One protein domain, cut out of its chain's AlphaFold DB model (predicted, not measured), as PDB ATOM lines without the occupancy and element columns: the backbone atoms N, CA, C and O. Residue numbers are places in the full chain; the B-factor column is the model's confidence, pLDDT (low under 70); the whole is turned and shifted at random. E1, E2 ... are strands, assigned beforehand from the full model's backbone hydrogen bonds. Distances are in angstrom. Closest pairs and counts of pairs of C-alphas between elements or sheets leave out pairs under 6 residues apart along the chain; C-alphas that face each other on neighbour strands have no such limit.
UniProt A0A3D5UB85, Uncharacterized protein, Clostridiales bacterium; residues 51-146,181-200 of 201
ATOM      1  N   VAL A  51      17.230   4.898  -2.417       85.38
ATOM      2  CA  VAL A  51      16.900   3.733  -1.582       85.38
ATOM      3  C   VAL A  51      16.873   4.102  -0.101       85.38
ATOM      4  O   VAL A  51      17.632   4.962   0.355       85.38
ATOM      5  N   PHE A  52      16.024   3.420   0.664       86.56
ATOM      6  CA  PHE A  52      16.022   3.516   2.122       86.56
ATOM      7  C   PHE A  52      17.237   2.814   2.738       86.56
ATOM      8  O   PHE A  52      17.616   1.719   2.315       86.56
ATOM      9  N   LEU A  53      17.810   3.422   3.779       82.81
ATOM     10  CA  LEU A  53      18.930   2.876   4.550       82.81
ATOM     11  C   LEU A  53      18.486   2.442   5.953       82.81
ATOM     12  O   LEU A  53      19.071   2.849   6.950       82.81
ATOM     13  N   LEU A  54      17.431   1.629   6.035       80.12
ATOM     14  CA  LEU A  54      17.025   0.957   7.270       80.12
ATOM     15  C   LEU A  54      16.621  -0.479   6.975       80.12
ATOM     16  O   LEU A  54      15.820  -0.737   6.083       80.12
ATOM     17  N   GLU A  55      17.181  -1.414   7.732       73.62
ATOM     18  CA  GLU A  55      16.852  -2.829   7.632       73.62
ATOM     19  C   GLU A  55      17.116  -3.491   8.983       73.62
ATOM     20  O   GLU A  55      18.170  -3.279   9.587       73.62
ATOM     21  N   GLY A  56      16.168  -4.303   9.450       79.56
ATOM     22  CA  GLY A  56      16.340  -5.099  10.657       79.56
ATOM     23  C   GLY A  56      15.196  -4.959  11.647       79.56
ATOM     24  O   GLY A  56      14.063  -4.639  11.298       79.56
ATOM     25  N   VAL A  57      15.510  -5.278  12.894       79.88
ATOM     26  CA  VAL A  57      14.563  -5.301  14.002       79.88
ATOM     27  C   VAL A  57      15.123  -4.407  15.087       79.88
ATOM     28  O   VAL A  57      16.219  -4.670  15.585       79.88
ATOM     29  N   GLU A  58      14.362  -3.391  15.462       80.31
ATOM     30  CA  GLU A  58      14.708  -2.513  16.569       80.31
ATOM     31  C   GLU A  58      13.789  -2.830  17.742       80.31
ATOM     32  O   GLU A  58      12.566  -2.947  17.615       80.31
ATOM     33  N   LYS A  59      14.423  -3.104  18.880       79.25
ATOM     34  CA  LYS A  59      13.736  -3.397  20.128       79.25
ATOM     35  C   LYS A  59      13.850  -2.169  20.999       79.25
ATOM     36  O   LYS A  59      14.961  -1.754  21.316       79.25
ATOM     37  N   PHE A  60      12.704  -1.658  21.389       80.56
ATOM     38  CA  PHE A  60      12.574  -0.590  22.354       80.56
ATOM     39  C   PHE A  60      12.132  -1.205  23.679       80.56
ATOM     40  O   PHE A  60      11.611  -2.323  23.715       80.56
ATOM     41  N   ASP A  61      12.316  -0.476  24.775       78.75
ATOM     42  CA  ASP A  61      11.858  -0.942  26.087       78.75
ATOM     43  C   ASP A  61      10.329  -1.152  26.101       78.75
ATOM     44  O   ASP A  61       9.833  -2.053  26.776       78.75
ATOM     45  N   ASN A  62       9.603  -0.389  25.271       76.44
ATOM     46  CA  ASN A  62       8.141  -0.363  25.195       76.44
ATOM     47  C   ASN A  62       7.592  -0.846  23.835       76.44
ATOM     48  O   ASN A  62       6.500  -0.444  23.425       76.44
ATOM     49  N   GLY A  63       8.315  -1.707  23.116       81.00
ATOM     50  CA  GLY A  63       7.795  -2.291  21.881       81.00
ATOM     51  C   GLY A  63       8.852  -2.906  20.978       81.00
ATOM     52  O   GLY A  63      10.057  -2.824  21.217       81.00
ATOM     53  N   GLN A  64       8.394  -3.530  19.900       84.56
ATOM     54  CA  GLN A  64       9.262  -4.092  18.878       84.56
ATOM     55  C   GLN A  64       8.777  -3.684  17.495       84.56
ATOM     56  O   GLN A  64       7.643  -3.984  17.124       84.56
ATOM     57  N   LEU A  65       9.678  -3.083  16.717       84.44
ATOM     58  CA  LEU A  65       9.442  -2.721  15.326       84.44
ATOM     59  C   LEU A  65      10.356  -3.527  14.400       84.44
ATOM     60  O   LEU A  65      11.519  -3.816  14.693       84.44
ATOM     61  N   VAL A  66       9.793  -3.917  13.268       87.00
ATOM     62  CA  VAL A  66      10.419  -4.698  12.211       87.00
ATOM     63  C   VAL A  66      10.372  -3.867  10.940       87.00
ATOM     64  O   VAL A  66       9.302  -3.550  10.423       87.00
ATOM     65  N   TYR A  67      11.550  -3.546  10.419       87.69
ATOM     66  CA  TYR A  67      11.719  -2.832   9.162       87.69
ATOM     67  C   TYR A  67      11.975  -3.847   8.057       87.69
ATOM     68  O   TYR A  67      12.948  -4.607   8.100       87.69
ATOM     69  N   SER A  68      11.115  -3.847   7.047       86.00
ATOM     70  CA  SER A  68      11.299  -4.654   5.848       86.00
ATOM     71  C   SER A  68      11.290  -3.773   4.608       86.00
ATOM     72  O   SER A  68      10.461  -2.877   4.460       86.00
ATOM     73  N   LEU A  69      12.249  -4.024   3.721       87.50
ATOM     74  CA  LEU A  69      12.382  -3.320   2.453       87.50
ATOM     75  C   LEU A  69      11.877  -4.199   1.312       87.50
ATOM     76  O   LEU A  69      12.075  -5.417   1.304       87.50
ATOM     77  N   SER A  70      11.270  -3.573   0.311       85.94
ATOM     78  CA  SER A  70      10.997  -4.218  -0.972       85.94
ATOM     79  C   SER A  70      12.294  -4.613  -1.694       85.94
ATOM     80  O   SER A  70      13.377  -4.096  -1.421       85.94
ATOM     81  N   THR A  71      12.194  -5.510  -2.682       84.62
ATOM     82  CA  THR A  71      13.342  -5.974  -3.489       84.62
ATOM     83  C   THR A  71      14.107  -4.831  -4.168       84.62
ATOM     84  O   THR A  71      15.309  -4.938  -4.402       84.62
ATOM     85  N   ASP A  72      13.420  -3.738  -4.496       81.62
ATOM     86  CA  ASP A  72      13.998  -2.532  -5.094       81.62
ATOM     87  C   ASP A  72      14.448  -1.481  -4.060       81.62
ATOM     88  O   ASP A  72      15.029  -0.472  -4.453       81.62
ATOM     89  N   ARG A  73      14.228  -1.731  -2.759       83.69
ATOM     90  CA  ARG A  73      14.556  -0.858  -1.613       83.69
ATOM     91  C   ARG A  73      13.923   0.538  -1.673       83.69
ATOM     92  O   ARG A  73      14.413   1.466  -1.028       83.69
ATOM     93  N   ARG A  74      12.841   0.686  -2.443       81.75
ATOM     94  CA  ARG A  74      12.075   1.937  -2.595       81.75
ATOM     95  C   ARG A  74      10.811   1.984  -1.752       81.75
ATOM     96  O   ARG A  74      10.251   3.062  -1.575       81.75
ATOM     97  N   THR A  75      10.372   0.833  -1.257       83.38
ATOM     98  CA  THR A  75       9.245   0.718  -0.343       83.38
ATOM     99  C   THR A  75       9.763   0.274   1.016       83.38
ATOM    100  O   THR A  75      10.466  -0.738   1.113       83.38
ATOM    101  N   LEU A  76       9.434   1.048   2.047       84.62
ATOM    102  CA  LEU A  76       9.723   0.737   3.442       84.62
ATOM    103  C   LEU A  76       8.426   0.313   4.117       84.62
ATOM    104  O   LEU A  76       7.478   1.094   4.171       84.62
ATOM    105  N   ASN A  77       8.423  -0.902   4.653       84.44
ATOM    106  CA  ASN A  77       7.324  -1.434   5.439       84.44
ATOM    107  C   ASN A  77       7.786  -1.552   6.892       84.44
ATOM    108  O   ASN A  77       8.781  -2.226   7.176       84.44
ATOM    109  N   ILE A  78       7.058  -0.918   7.802       83.62
ATOM    110  CA  ILE A  78       7.330  -0.938   9.240       83.62
ATOM    111  C   ILE A  78       6.181  -1.687   9.895       83.62
ATOM    112  O   ILE A  78       5.033  -1.269   9.783       83.62
ATOM    113  N   THR A  79       6.473  -2.803  10.553       83.06
ATOM    114  CA  THR A  79       5.466  -3.598  11.262       83.06
ATOM    115  C   THR A  79       5.930  -3.927  12.662       83.06
ATOM    116  O   THR A  79       7.121  -4.095  12.902       83.06
ATOM    117  N   GLY A  80       5.015  -4.031  13.614       82.06
ATOM    118  CA  GLY A  80       5.418  -4.340  14.978       82.06
ATOM    119  C   GLY A  80       4.300  -4.242  15.989       82.06
ATOM    120  O   GLY A  80       3.177  -3.889  15.644       82.06
ATOM    121  N   ASN A  81       4.641  -4.557  17.233       80.94
ATOM    122  CA  ASN A  81       3.756  -4.410  18.378       80.94
ATOM    123  C   ASN A  81       4.356  -3.356  19.303       80.94
ATOM    124  O   ASN A  81       5.517  -3.472  19.707       80.94
ATOM    125  N   VAL A  82       3.568  -2.341  19.636       82.06
ATOM    126  CA  VAL A  82       3.971  -1.254  20.536       82.06
ATOM    127  C   VAL A  82       2.991  -1.153  21.699       82.06
ATOM    128  O   VAL A  82       1.803  -1.442  21.544       82.06
ATOM    129  N   TYR A  83       3.493  -0.774  22.874       80.31
ATOM    130  CA  TYR A  83       2.640  -0.462  24.021       80.31
ATOM    131  C   TYR A  83       2.081   0.966  23.902       80.31
ATOM    132  O   TYR A  83       2.727   1.812  23.283       80.31
ATOM    133  N   PRO A  84       0.940   1.294  24.538       74.56
ATOM    134  CA  PRO A  84       0.356   2.644  24.530       74.56
ATOM    135  C   PRO A  84       1.291   3.753  25.036       74.56
ATOM    136  O   PRO A  84       1.118   4.921  24.707       74.56
ATOM    137  N   SER A  85       2.309   3.395  25.822       74.69
ATOM    138  CA  SER A  85       3.345   4.303  26.321       74.69
ATOM    139  C   SER A  85       4.486   4.576  25.330       74.69
ATOM    140  O   SER A  85       5.431   5.282  25.687       74.69
ATOM    141  N   PHE A  86       4.448   3.998  24.126       80.31
ATOM    142  CA  PHE A  86       5.475   4.168  23.102       80.31
ATOM    143  C   PHE A  86       5.448   5.595  22.537       80.31
ATOM    144  O   PHE A  86       4.426   6.049  22.040       80.31
ATOM    145  N   ASP A  87       6.564   6.311  22.632       79.69
ATOM    146  CA  ASP A  87       6.705   7.689  22.144       79.69
ATOM    147  C   ASP A  87       8.153   7.886  21.697       79.69
ATOM    148  O   ASP A  87       8.975   8.443  22.423       79.69
ATOM    149  N   GLU A  88       8.482   7.311  20.543       80.00
ATOM    150  CA  GLU A  88       9.843   7.291  20.008       80.00
ATOM    151  C   GLU A  88       9.875   7.900  18.603       80.00
ATOM    152  O   GLU A  88       9.007   7.631  17.764       80.00
ATOM    153  N   ASP A  89      10.914   8.698  18.349       79.19
ATOM    154  CA  ASP A  89      11.207   9.280  17.040       79.19
ATOM    155  C   ASP A  89      12.189   8.375  16.287       79.19
ATOM    156  O   ASP A  89      13.344   8.191  16.684       79.19
ATOM    157  N   ILE A  90      11.737   7.803  15.173       80.69
ATOM    158  CA  ILE A  90      12.514   6.843  14.389       80.69
ATOM    159  C   ILE A  90      13.184   7.575  13.221       80.69
ATOM    160  O   ILE A  90      12.482   8.068  12.329       80.69
ATOM    161  N   PRO A  91      14.528   7.629  13.165       79.31
ATOM    162  CA  PRO A  91      15.235   8.337  12.109       79.31
ATOM    163  C   PRO A  91      15.267   7.500  10.830       79.31
ATOM    164  O   PRO A  91      15.965   6.487  10.746       79.31
ATOM    165  N   ILE A  92      14.578   7.958   9.793       80.31
ATOM    166  CA  ILE A  92      14.579   7.320   8.481       80.31
ATOM    167  C   ILE A  92      15.500   8.084   7.529       80.31
ATOM    168  O   ILE A  92      15.468   9.311   7.437       80.31
ATOM    169  N   LYS A  93      16.365   7.344   6.829       83.50
ATOM    170  CA  LYS A  93      17.420   7.894   5.969       83.50
ATOM    171  C   LYS A  93      17.287   7.388   4.541       83.50
ATOM    172  O   LYS A  93      17.091   6.188   4.327       83.50
ATOM    173  N   ILE A  94      17.471   8.285   3.574       83.12
ATOM    174  CA  ILE A  94      17.464   7.968   2.141       83.12
ATOM    175  C   ILE A  94      18.834   8.287   1.534       83.12
ATOM    176  O   ILE A  94      19.399   9.350   1.791       83.12
ATOM    177  N   ILE A  95      19.360   7.385   0.702       84.81
ATOM    178  CA  ILE A  95      20.609   7.574  -0.059       84.81
ATOM    179  C   ILE A  95      20.368   7.411  -1.564       84.81
ATOM    180  O   ILE A  95      19.422   6.729  -1.960       84.81
ATOM    181  N   ASP A  96      21.234   7.994  -2.403       84.00
ATOM    182  CA  ASP A  96      21.227   7.768  -3.857       84.00
ATOM    183  C   ASP A  96      22.348   6.800  -4.236       84.00
ATOM    184  O   ASP A  96      23.525   7.149  -4.191       84.00
ATOM    185  N   GLU A  97      22.001   5.589  -4.663       85.56
ATOM    186  CA  GLU A  97      22.952   4.649  -5.274       85.56
ATOM    187  C   GLU A  97      23.066   4.847  -6.805       85.56
ATOM    188  O   GLU A  97      23.553   3.976  -7.536       85.56
ATOM    189  N   GLY A  98      22.534   5.958  -7.320       82.25
ATOM    190  CA  GLY A  98      22.551   6.339  -8.723       82.25
ATOM    191  C   GLY A  98      23.927   6.758  -9.249       82.25
ATOM    192  O   GLY A  98      24.918   6.878  -8.538       82.25
ATOM    193  N   SER A  99      23.985   6.989 -10.559       80.69
ATOM    194  CA  SER A  99      25.155   7.545 -11.264       80.69
ATOM    195  C   SER A  99      24.995   9.024 -11.622       80.69
ATOM    196  O   SER A  99      25.934   9.637 -12.130       80.69
ATOM    197  N   ILE A 100      23.809   9.584 -11.387       82.25
ATOM    198  CA  ILE A 100      23.473  10.999 -11.555       82.25
ATOM    199  C   ILE A 100      22.734  11.477 -10.303       82.25
ATOM    200  O   ILE A 100      22.037  10.668  -9.697       82.25
ATOM    201  N   PRO A 101      22.870  12.758  -9.926       74.12
ATOM    202  CA  PRO A 101      22.209  13.301  -8.746       74.12
ATOM    203  C   PRO A 101      20.683  13.279  -8.896       74.12
ATOM    204  O   PRO A 101      20.138  13.635  -9.948       74.12
ATOM    205  N   SER A 102      19.994  12.896  -7.826       74.19
ATOM    206  CA  SER A 102      18.539  12.975  -7.701       74.19
ATOM    207  C   SER A 102      18.111  14.124  -6.789       74.19
ATOM    208  O   SER A 102      18.878  14.603  -5.953       74.19
ATOM    209  N   VAL A 103      16.876  14.587  -6.984       74.00
ATOM    210  CA  VAL A 103      16.220  15.562  -6.108       74.00
ATOM    211  C   VAL A 103      15.006  14.876  -5.495       74.00
ATOM    212  O   VAL A 103      14.223  14.248  -6.212       74.00
ATOM    213  N   TYR A 104      14.890  14.958  -4.170       72.56
ATOM    214  CA  TYR A 104      13.722  14.468  -3.449       72.56
ATOM    215  C   TYR A 104      12.503  15.317  -3.806       72.56
ATOM    216  O   TYR A 104      12.574  16.547  -3.769       72.56
ATOM    217  N   THR A 105      11.415  14.651  -4.192       71.19
ATOM    218  CA  THR A 105      10.168  15.319  -4.567       71.19
ATOM    219  C   THR A 105       9.158  15.208  -3.442       71.19
ATOM    220  O   THR A 105       8.689  16.231  -2.955       71.19
ATOM    221  N   ASP A 106       8.810  13.976  -3.066       68.19
ATOM    222  CA  ASP A 106       7.791  13.707  -2.056       68.19
ATOM    223  C   ASP A 106       7.871  12.248  -1.573       68.19
ATOM    224  O   ASP A 106       8.525  11.396  -2.193       68.19
ATOM    225  N   LEU A 107       7.190  11.939  -0.472       71.75
ATOM    226  CA  LEU A 107       7.026  10.592   0.065       71.75
ATOM    227  C   LEU A 107       5.537  10.262   0.153       71.75
ATOM    228  O   LEU A 107       4.759  10.946   0.806       71.75
ATOM    229  N   GLU A 108       5.142   9.191  -0.530       73.88
ATOM    230  CA  GLU A 108       3.746   8.770  -0.592       73.88
ATOM    231  C   GLU A 108       3.468   7.717   0.478       73.88
ATOM    232  O   GLU A 108       4.172   6.704   0.585       73.88
ATOM    233  N   ILE A 109       2.425   7.966   1.268       70.62
ATOM    234  CA  ILE A 109       1.986   7.082   2.342       70.62
ATOM    235  C   ILE A 109       0.879   6.184   1.791       70.62
ATOM    236  O   ILE A 109      -0.187   6.654   1.402       70.62
ATOM    237  N   ILE A 110       1.150   4.879   1.699       68.75
ATOM    238  CA  ILE A 110       0.218   3.918   1.083       68.75
ATOM    239  C   ILE A 110      -0.815   3.430   2.101       68.75
ATOM    240  O   ILE A 110      -1.949   3.105   1.749       68.75
ATOM    241  N   SER A 111      -0.400   3.320   3.361       63.09
ATOM    242  CA  SER A 111      -1.251   2.912   4.471       63.09
ATOM    243  C   SER A 111      -0.842   3.680   5.715       63.09
ATOM    244  O   SER A 111       0.298   3.567   6.171       63.09
ATOM    245  N   GLU A 112      -1.790   4.445   6.232       60.72
ATOM    246  CA  GLU A 112      -1.683   5.195   7.470       60.72
ATOM    247  C   GLU A 112      -2.523   4.482   8.523       60.72
ATOM    248  O   GLU A 112      -3.709   4.223   8.312       60.72
ATOM    249  N   ASP A 113      -1.895   4.171   9.645       61.00
ATOM    250  CA  ASP A 113      -2.592   3.931  10.900       61.00
ATOM    251  C   ASP A 113      -2.564   5.271  11.668       61.00
ATOM    252  O   ASP A 113      -1.540   5.961  11.661       61.00
ATOM    253  N   GLU A 114      -3.665   5.649  12.332       56.59
ATOM    254  CA  GLU A 114      -3.901   6.986  12.940       56.59
ATOM    255  C   GLU A 114      -2.854   7.428  13.984       56.59
ATOM    256  O   GLU A 114      -2.831   8.579  14.413       56.59
ATOM    257  N   ILE A 115      -1.977   6.511  14.384       56.12
ATOM    258  CA  ILE A 115      -1.026   6.662  15.478       56.12
ATOM    259  C   ILE A 115       0.390   7.069  15.043       56.12
ATOM    260  O   ILE A 115       1.265   7.243  15.890       56.12
ATOM    261  N   SER A 116       0.653   7.209  13.741       58.59
ATOM    262  CA  SER A 116       1.894   7.838  13.267       58.59
ATOM    263  C   SER A 116       1.649   9.225  12.740       58.59
ATOM    264  O   SER A 116       0.780   9.432  11.893       58.59
ATOM    265  N   VAL A 117       2.548  10.127  13.111       63.12
ATOM    266  CA  VAL A 117       2.723  11.388  12.408       63.12
ATOM    267  C   VAL A 117       4.131  11.399  11.841       63.12
ATOM    268  O   VAL A 117       5.124  11.354  12.570       63.12
ATOM    269  N   LEU A 118       4.222  11.451  10.514       61.88
ATOM    270  CA  LEU A 118       5.488  11.727   9.860       61.88
ATOM    271  C   LEU A 118       5.817  13.199  10.112       61.88
ATOM    272  O   LEU A 118       5.216  14.094   9.514       61.88
ATOM    273  N   ASN A 119       6.753  13.452  11.019       58.81
ATOM    274  CA  ASN A 119       7.235  14.799  11.230       58.81
ATOM    275  C   ASN A 119       8.244  15.086  10.129       58.81
ATOM    276  O   ASN A 119       9.391  14.633  10.149       58.81
ATOM    277  N   GLU A 120       7.788  15.839   9.132       53.62
ATOM    278  CA  GLU A 120       8.672  16.375   8.117       53.62
ATOM    279  C   GLU A 120       9.663  17.298   8.833       53.62
ATOM    280  O   GLU A 120       9.344  18.422   9.239       53.62
ATOM    281  N   TYR A 121      10.890  16.814   9.024       44.72
ATOM    282  CA  TYR A 121      11.984  17.692   9.370       44.72
ATOM    283  C   TYR A 121      12.225  18.551   8.129       44.72
ATOM    284  O   TYR A 121      13.065  18.259   7.285       44.72
ATOM    285  N   SER A 122      11.504  19.674   8.032       40.19
ATOM    286  CA  SER A 122      11.894  20.824   7.217       40.19
ATOM    287  C   SER A 122      13.133  21.450   7.862       40.19
ATOM    288  O   SER A 122      13.165  22.595   8.327       40.19
ATOM    289  N   GLY A 123      14.193  20.653   7.959       35.75
ATOM    290  CA  GLY A 123      15.520  21.107   8.261       35.75
ATOM    291  C   GLY A 123      15.934  21.949   7.078       35.75
ATOM    292  O   GLY A 123      16.526  21.436   6.135       35.75
ATOM    293  N   LYS A 124      15.618  23.256   7.132       36.22
ATOM    294  CA  LYS A 124      16.362  24.321   6.446       36.22
ATOM    295  C   LYS A 124      17.748  23.787   6.171       36.22
ATOM    296  O   LYS A 124      18.467  23.612   7.155       36.22
ATOM    297  N   GLN A 125      18.063  23.522   4.900       40.56
ATOM    298  CA  GLN A 125      19.358  23.040   4.437       40.56
ATOM    299  C   GLN A 125      20.463  23.609   5.327       40.56
ATOM    300  O   GLN A 125      20.993  24.700   5.088       40.56
ATOM    301  N   ARG A 126      20.848  22.879   6.374       35.06
ATOM    302  CA  ARG A 126      22.178  23.048   6.896       35.06
ATOM    303  C   ARG A 126      22.952  22.359   5.807       35.06
ATOM    304  O   ARG A 126      22.998  21.138   5.756       35.06
ATOM    305  N   LYS A 127      23.517  23.167   4.907       37.28
ATOM    306  CA  LYS A 127      24.800  22.852   4.292       37.28
ATOM    307  C   LYS A 127      25.735  22.488   5.441       37.28
ATOM    308  O   LYS A 127      26.475  23.328   5.950       37.28
ATOM    309  N   SER A 128      25.612  21.258   5.918       36.72
ATOM    310  CA  SER A 128      26.595  20.611   6.736       36.72
ATOM    311  C   SER A 128      27.760  20.460   5.786       36.72
ATOM    312  O   SER A 128      27.756  19.654   4.864       36.72
ATOM    313  N   LEU A 129      28.736  21.335   5.967       39.78
ATOM    314  CA  LEU A 129      30.061  21.272   5.368       39.78
ATOM    315  C   LEU A 129      30.853  20.051   5.895       39.78
ATOM    316  O   LEU A 129      32.076  20.106   5.962       39.78
ATOM    317  N   ASN A 130      30.176  18.961   6.275       37.72
ATOM    318  CA  ASN A 130      30.779  17.684   6.623       37.72
ATOM    319  C   ASN A 130      30.450  16.678   5.522       37.72
ATOM    320  O   ASN A 130      29.340  16.179   5.407       37.72
ATOM    321  N   ILE A 131      31.479  16.390   4.735       43.34
ATOM    322  CA  ILE A 131      31.549  15.535   3.541       43.34
ATOM    323  C   ILE A 131      31.305  14.034   3.856       43.34
ATOM    324  O   ILE A 131      31.596  13.176   3.035       43.34
ATOM    325  N   ASN A 132      30.777  13.691   5.036       46.81
ATOM    326  CA  ASN A 132      30.725  12.304   5.518       46.81
ATOM    327  C   ASN A 132      29.314  11.716   5.668       46.81
ATOM    328  O   ASN A 132      29.213  10.531   5.965       46.81
ATOM    329  N   ASP A 133      28.257  12.501   5.462       52.72
ATOM    330  CA  ASP A 133      26.879  12.011   5.524       52.72
ATOM    331  C   ASP A 133      26.295  11.976   4.102       52.72
ATOM    332  O   ASP A 133      25.805  12.980   3.594       52.72
ATOM    333  N   ASP A 134      26.394  10.816   3.445       63.69
ATOM    334  CA  ASP A 134      25.988  10.531   2.048       63.69
ATOM    335  C   ASP A 134      24.450  10.450   1.848       63.69
ATOM    336  O   ASP A 134      23.949   9.827   0.909       63.69
ATOM    337  N   TYR A 135      23.669  11.040   2.756       67.94
ATOM    338  CA  TYR A 135      22.206  10.977   2.737       67.94
ATOM    339  C   TYR A 135      21.623  12.097   1.868       67.94
ATOM    340  O   TYR A 135      22.014  13.255   2.004       67.94
ATOM    341  N   ILE A 136      20.671  11.756   0.990       73.44
ATOM    342  CA  ILE A 136      19.922  12.745   0.198       73.44
ATOM    343  C   ILE A 136      18.960  13.502   1.110       73.44
ATOM    344  O   ILE A 136      18.865  14.721   1.030       73.44
ATOM    345  N   GLU A 137      18.241  12.757   1.952       73.69
ATOM    346  CA  GLU A 137      17.172  13.272   2.799       73.69
ATOM    347  C   GLU A 137      17.037  12.421   4.071       73.69
ATOM    348  O   GLU A 137      17.406  11.236   4.092       73.69
ATOM    349  N   HIS A 138      16.524  13.036   5.135       73.31
ATOM    350  CA  HIS A 138      16.293  12.400   6.431       73.31
ATOM    351  C   HIS A 138      14.965  12.872   7.022       73.31
ATOM    352  O   HIS A 138      14.603  14.036   6.892       73.31
ATOM    353  N   PHE A 139      14.254  11.974   7.690       75.69
ATOM    354  CA  PHE A 139      12.986  12.290   8.336       75.69
ATOM    355  C   PHE A 139      12.842  11.539   9.652       75.69
ATOM    356  O   PHE A 139      13.469  10.501   9.854       75.69
ATOM    357  N   GLU A 140      12.031  12.083  10.552       76.44
ATOM    358  CA  GLU A 140      11.742  11.475  11.847       76.44
ATOM    359  C   GLU A 140      10.286  11.017  11.842       76.44
ATOM    360  O   GLU A 140       9.351  11.809  11.697       76.44
ATOM    361  N   LEU A 141      10.097   9.707  11.941       76.19
ATOM    362  CA  LEU A 141       8.781   9.121  12.097       76.19
ATOM    363  C   LEU A 141       8.455   9.068  13.585       76.19
ATOM    364  O   LEU A 141       9.063   8.287  14.314       76.19
ATOM    365  N   ASN A 142       7.484   9.873  14.007       77.12
ATOM    366  CA  ASN A 142       6.950   9.793  15.354       77.12
ATOM    367  C   ASN A 142       5.817   8.762  15.371       77.12
ATOM    368  O   ASN A 142       4.851   8.872  14.606       77.12
ATOM    369  N   ILE A 143       5.947   7.754  16.231       72.75
ATOM    370  CA  ILE A 143       4.888   6.779  16.491       72.75
ATOM    371  C   ILE A 143       4.394   7.011  17.914       72.75
ATOM    372  O   ILE A 143       5.153   6.865  18.871       72.75
ATOM    373  N   ASN A 144       3.112   7.339  18.032       74.56
ATOM    374  CA  ASN A 144       2.433   7.604  19.288       74.56
ATOM    375  C   ASN A 144       1.045   6.921  19.274       74.56
ATOM    376  O   ASN A 144       0.082   7.515  18.783       74.56
ATOM    377  N   PRO A 145       0.945   5.679  19.794       66.06
ATOM    378  CA  PRO A 145      -0.241   4.825  19.755       66.06
ATOM    379  C   PRO A 145      -1.490   5.397  20.402       66.06
ATOM    380  O   PRO A 145      -2.581   4.966  20.038       66.06
ATOM    381  N   ASP A 146      -1.363   6.314  21.360       68.31
ATOM    382  CA  ASP A 146      -2.528   6.708  22.139       68.31
ATOM    383  C   ASP A 146      -2.436   8.141  22.695       68.31
ATOM    384  O   ASP A 146      -1.642   8.460  23.590       68.31
ATOM    385  N   GLU A 181      -5.812  -0.948  32.449       79.38
ATOM    386  CA  GLU A 181      -6.357  -1.795  31.381       79.38
ATOM    387  C   GLU A 181      -5.500  -1.734  30.108       79.38
ATOM    388  O   GLU A 181      -5.289  -2.759  29.465       79.38
ATOM    389  N   LEU A 182      -4.950  -0.559  29.796       72.00
ATOM    390  CA  LEU A 182      -4.098  -0.322  28.627       72.00
ATOM    391  C   LEU A 182      -2.632  -0.751  28.834       72.00
ATOM    392  O   LEU A 182      -1.909  -0.979  27.865       72.00
ATOM    393  N   TYR A 183      -2.170  -0.882  30.080       69.19
ATOM    394  CA  TYR A 183      -0.747  -1.090  30.391       69.19
ATOM    395  C   TYR A 183      -0.165  -2.399  29.835       69.19
ATOM    396  O   TYR A 183       1.012  -2.444  29.486       69.19
ATOM    397  N   ASP A 184      -0.986  -3.446  29.728       69.44
ATOM    398  CA  ASP A 184      -0.571  -4.769  29.241       69.44
ATOM    399  C   ASP A 184      -1.048  -5.059  27.804       69.44
ATOM    400  O   ASP A 184      -0.841  -6.162  27.287       69.44
ATOM    401  N   THR A 185      -1.697  -4.103  27.134       74.75
ATOM    402  CA  THR A 185      -2.184  -4.304  25.763       74.75
ATOM    403  C   THR A 185      -1.114  -3.945  24.742       74.75
ATOM    404  O   THR A 185      -0.689  -2.798  24.661       74.75
ATOM    405  N   GLU A 186      -0.702  -4.915  23.929       72.44
ATOM    406  CA  GLU A 186       0.109  -4.666  22.737       72.44
ATOM    407  C   GLU A 186      -0.795  -4.310  21.554       72.44
ATOM    408  O   GLU A 186      -1.736  -5.044  21.237       72.44
ATOM    409  N   ILE A 187      -0.483  -3.208  20.871       70.94
ATOM    410  CA  ILE A 187      -1.211  -2.770  19.681       70.94
ATOM    411  C   ILE A 187      -0.386  -3.162  18.446       70.94
ATOM    412  O   ILE A 187       0.761  -2.719  18.323       70.94
ATOM    413  N   PRO A 188      -0.920  -4.011  17.541       71.06
ATOM    414  CA  PRO A 188      -0.249  -4.334  16.291       71.06
ATOM    415  C   PRO A 188      -0.315  -3.142  15.337       71.06
ATOM    416  O   PRO A 188      -1.338  -2.468  15.243       71.06
ATOM    417  N   TYR A 189       0.764  -2.928  14.598       71.12
ATOM    418  CA  TYR A 189       0.951  -1.738  13.786       71.12
ATOM    419  C   TYR A 189       1.553  -2.048  12.417       71.12
ATOM    420  O   TYR A 189       2.405  -2.939  12.304       71.12
ATOM    421  N   THR A 190       1.112  -1.355  11.361       67.25
ATOM    422  CA  THR A 190       1.656  -1.527  10.002       67.25
ATOM    423  C   THR A 190       1.650  -0.230   9.189       67.25
ATOM    424  O   THR A 190       0.603   0.288   8.822       67.25
ATOM    425  N   LEU A 191       2.837   0.218   8.779       71.31
ATOM    426  CA  LEU A 191       3.040   1.344   7.865       71.31
ATOM    427  C   LEU A 191       3.746   0.927   6.592       71.31
ATOM    428  O   LEU A 191       4.660   0.103   6.629       71.31
ATOM    429  N   ASN A 192       3.392   1.583   5.487       71.12
ATOM    430  CA  ASN A 192       4.051   1.398   4.201       71.12
ATOM    431  C   ASN A 192       4.297   2.752   3.519       71.12
ATOM    432  O   ASN A 192       3.356   3.507   3.259       71.12
ATOM    433  N   TYR A 193       5.557   3.019   3.172       72.88
ATOM    434  CA  TYR A 193       6.008   4.254   2.523       72.88
ATOM    435  C   TYR A 193       6.656   3.975   1.166       72.88
ATOM    436  O   TYR A 193       7.461   3.047   1.052       72.88
ATOM    437  N   ILE A 194       6.364   4.802   0.155       75.62
ATOM    438  CA  ILE A 194       7.017   4.777  -1.167       75.62
ATOM    439  C   ILE A 194       7.800   6.067  -1.410       75.62
ATOM    440  O   ILE A 194       7.314   7.175  -1.198       75.62
ATOM    441  N   LEU A 195       9.011   5.899  -1.943       74.50
ATOM    442  CA  LEU A 195       9.863   6.986  -2.413       74.50
ATOM    443  C   LEU A 195       9.512   7.463  -3.825       74.50
ATOM    444  O   LEU A 195       9.633   6.692  -4.782       74.50
ATOM    445  N   ASN A 196       9.234   8.763  -3.965       70.38
ATOM    446  CA  ASN A 196       9.049   9.434  -5.249       70.38
ATOM    447  C   ASN A 196      10.184  10.447  -5.504       70.38
ATOM    448  O   ASN A 196      10.433  11.354  -4.712       70.38
ATOM    449  N   PHE A 197      10.894  10.279  -6.624       68.75
ATOM    450  CA  PHE A 197      12.081  11.071  -6.968       68.75
ATOM    451  C   PHE A 197      12.125  11.432  -8.446       68.75
ATOM    452  O   PHE A 197      11.752  10.632  -9.308       68.75
ATOM    453  N   GLU A 198      12.705  12.595  -8.726       70.94
ATOM    454  CA  GLU A 198      12.973  13.070 -10.076       70.94
ATOM    455  C   GLU A 198      14.476  13.243 -10.334       70.94
ATOM    456  O   GLU A 198      15.312  13.330  -9.428       70.94
ATOM    457  N   GLN A 199      14.836  13.263 -11.619       63.69
ATOM    458  CA  GLN A 199      16.200  13.549 -12.040       63.69
ATOM    459  C   GLN A 199      16.516  15.028 -11.782       63.69
ATOM    460  O   GLN A 199      15.840  15.903 -12.322       63.69
ATOM    461  N   GLY A 200      17.575  15.304 -11.015       59.47
ATOM    462  CA  GLY A 200      18.084  16.663 -10.850       59.47
ATOM    463  C   GLY A 200      18.664  17.196 -12.162       59.47
ATOM    464  O   GLY A 200      19.452  16.502 -12.814       59.47
TER     465      GLY A 200
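Overview. This is residues 51 to 146 and 181 to 200 of the 201 residues of an uncharacterized protein of Clostridiales bacterium (UniProt A0A3D5UB85). Two sheets, partly face to face, make an elongated sandwich: a twisted, curled sheet of five strands in the order E1, E2, E3, E8, E5, and a smaller sheet of three in the order E4, E7, E6. E4, E7 and the longest strand, E8, run roughly along the long axis, and residues 124 to 132 stick out as a free loop. The printed part has 116 residues with eight named strands, E1 to E8 in order along the chain, and no named helix; both sheets are antiparallel and the class is all strand. The whole is compact, with a radius of gyration of the C-alphas of 15.5 A, and spans 53 by 30 by 22 A.

Arrangement. Begin at Val 51, where residues 51 to 52 pair antiparallel with residues 94 to 95 of E4, residues 88 to 96. Next come E1, residues 56 to 60, and E2, residues 63 to 69, a hairpin with N 58 and O 65 3.0 A apart. E2 and E3, residues 75 to 82, form another hairpin, with N 66 and O 79 at 2.7 A; E1, E2 and E3 are a meander, each strand the antiparallel neighbour of the one before. Tight links lead from E3 to E4, in the other sheet, and from E4 back to E5, residues 102 to 111, which bends by 55 degrees at residue 105. Another tight link leads to E6, residues 116 to 119, a hairpin with E7, residues 135 to 143; look there for N 117 and O 142, 3.0 A apart. On the other side of E7 is E4, antiparallel to it, with N 92 and O 139 at 2.8 A. Past the cut, E8, residues 187 to 199, has E3 on one side, with N 78 and O 191 at 2.9 A, and E5 on the other, with N 194 and O 108 at 2.9 A. The parts of the two sheets that face each other are 8.3 A centre to centre, and their best planes are 29 degrees apart. Between the sheets, the closest C-alphas of E5 and E7 are those of Tyr 104 and Glu 137, 7.2 A apart; E1 and E7 are apart.

Along the chain. Find C-alpha 56 at (16.340, -5.099, 10.657), where E1 begins; it is 13.1 A long. E2 measures 20.0 A, E3 21.6 A, E4 26.4 A, E5 25.3 A, E6 9.0 A and E7 22.5 A. E8 runs 39.7 A to C-alpha 199 at (16.200, 13.549, -12.040).

Size, cuts and confidence. The C-alphas farthest apart, those of Ser 99 and Glu 181, are 53.8 A apart. Residues 147 to 180 are not printed, and C-alphas 146 and 181 are 13.1 A apart across this cut. Of the links printed whole, E6 to E7 is long, with 15 residues. The mean pLDDT of the printed part is 71.5, and 35 residues are under 70, among them residues 110 to 135.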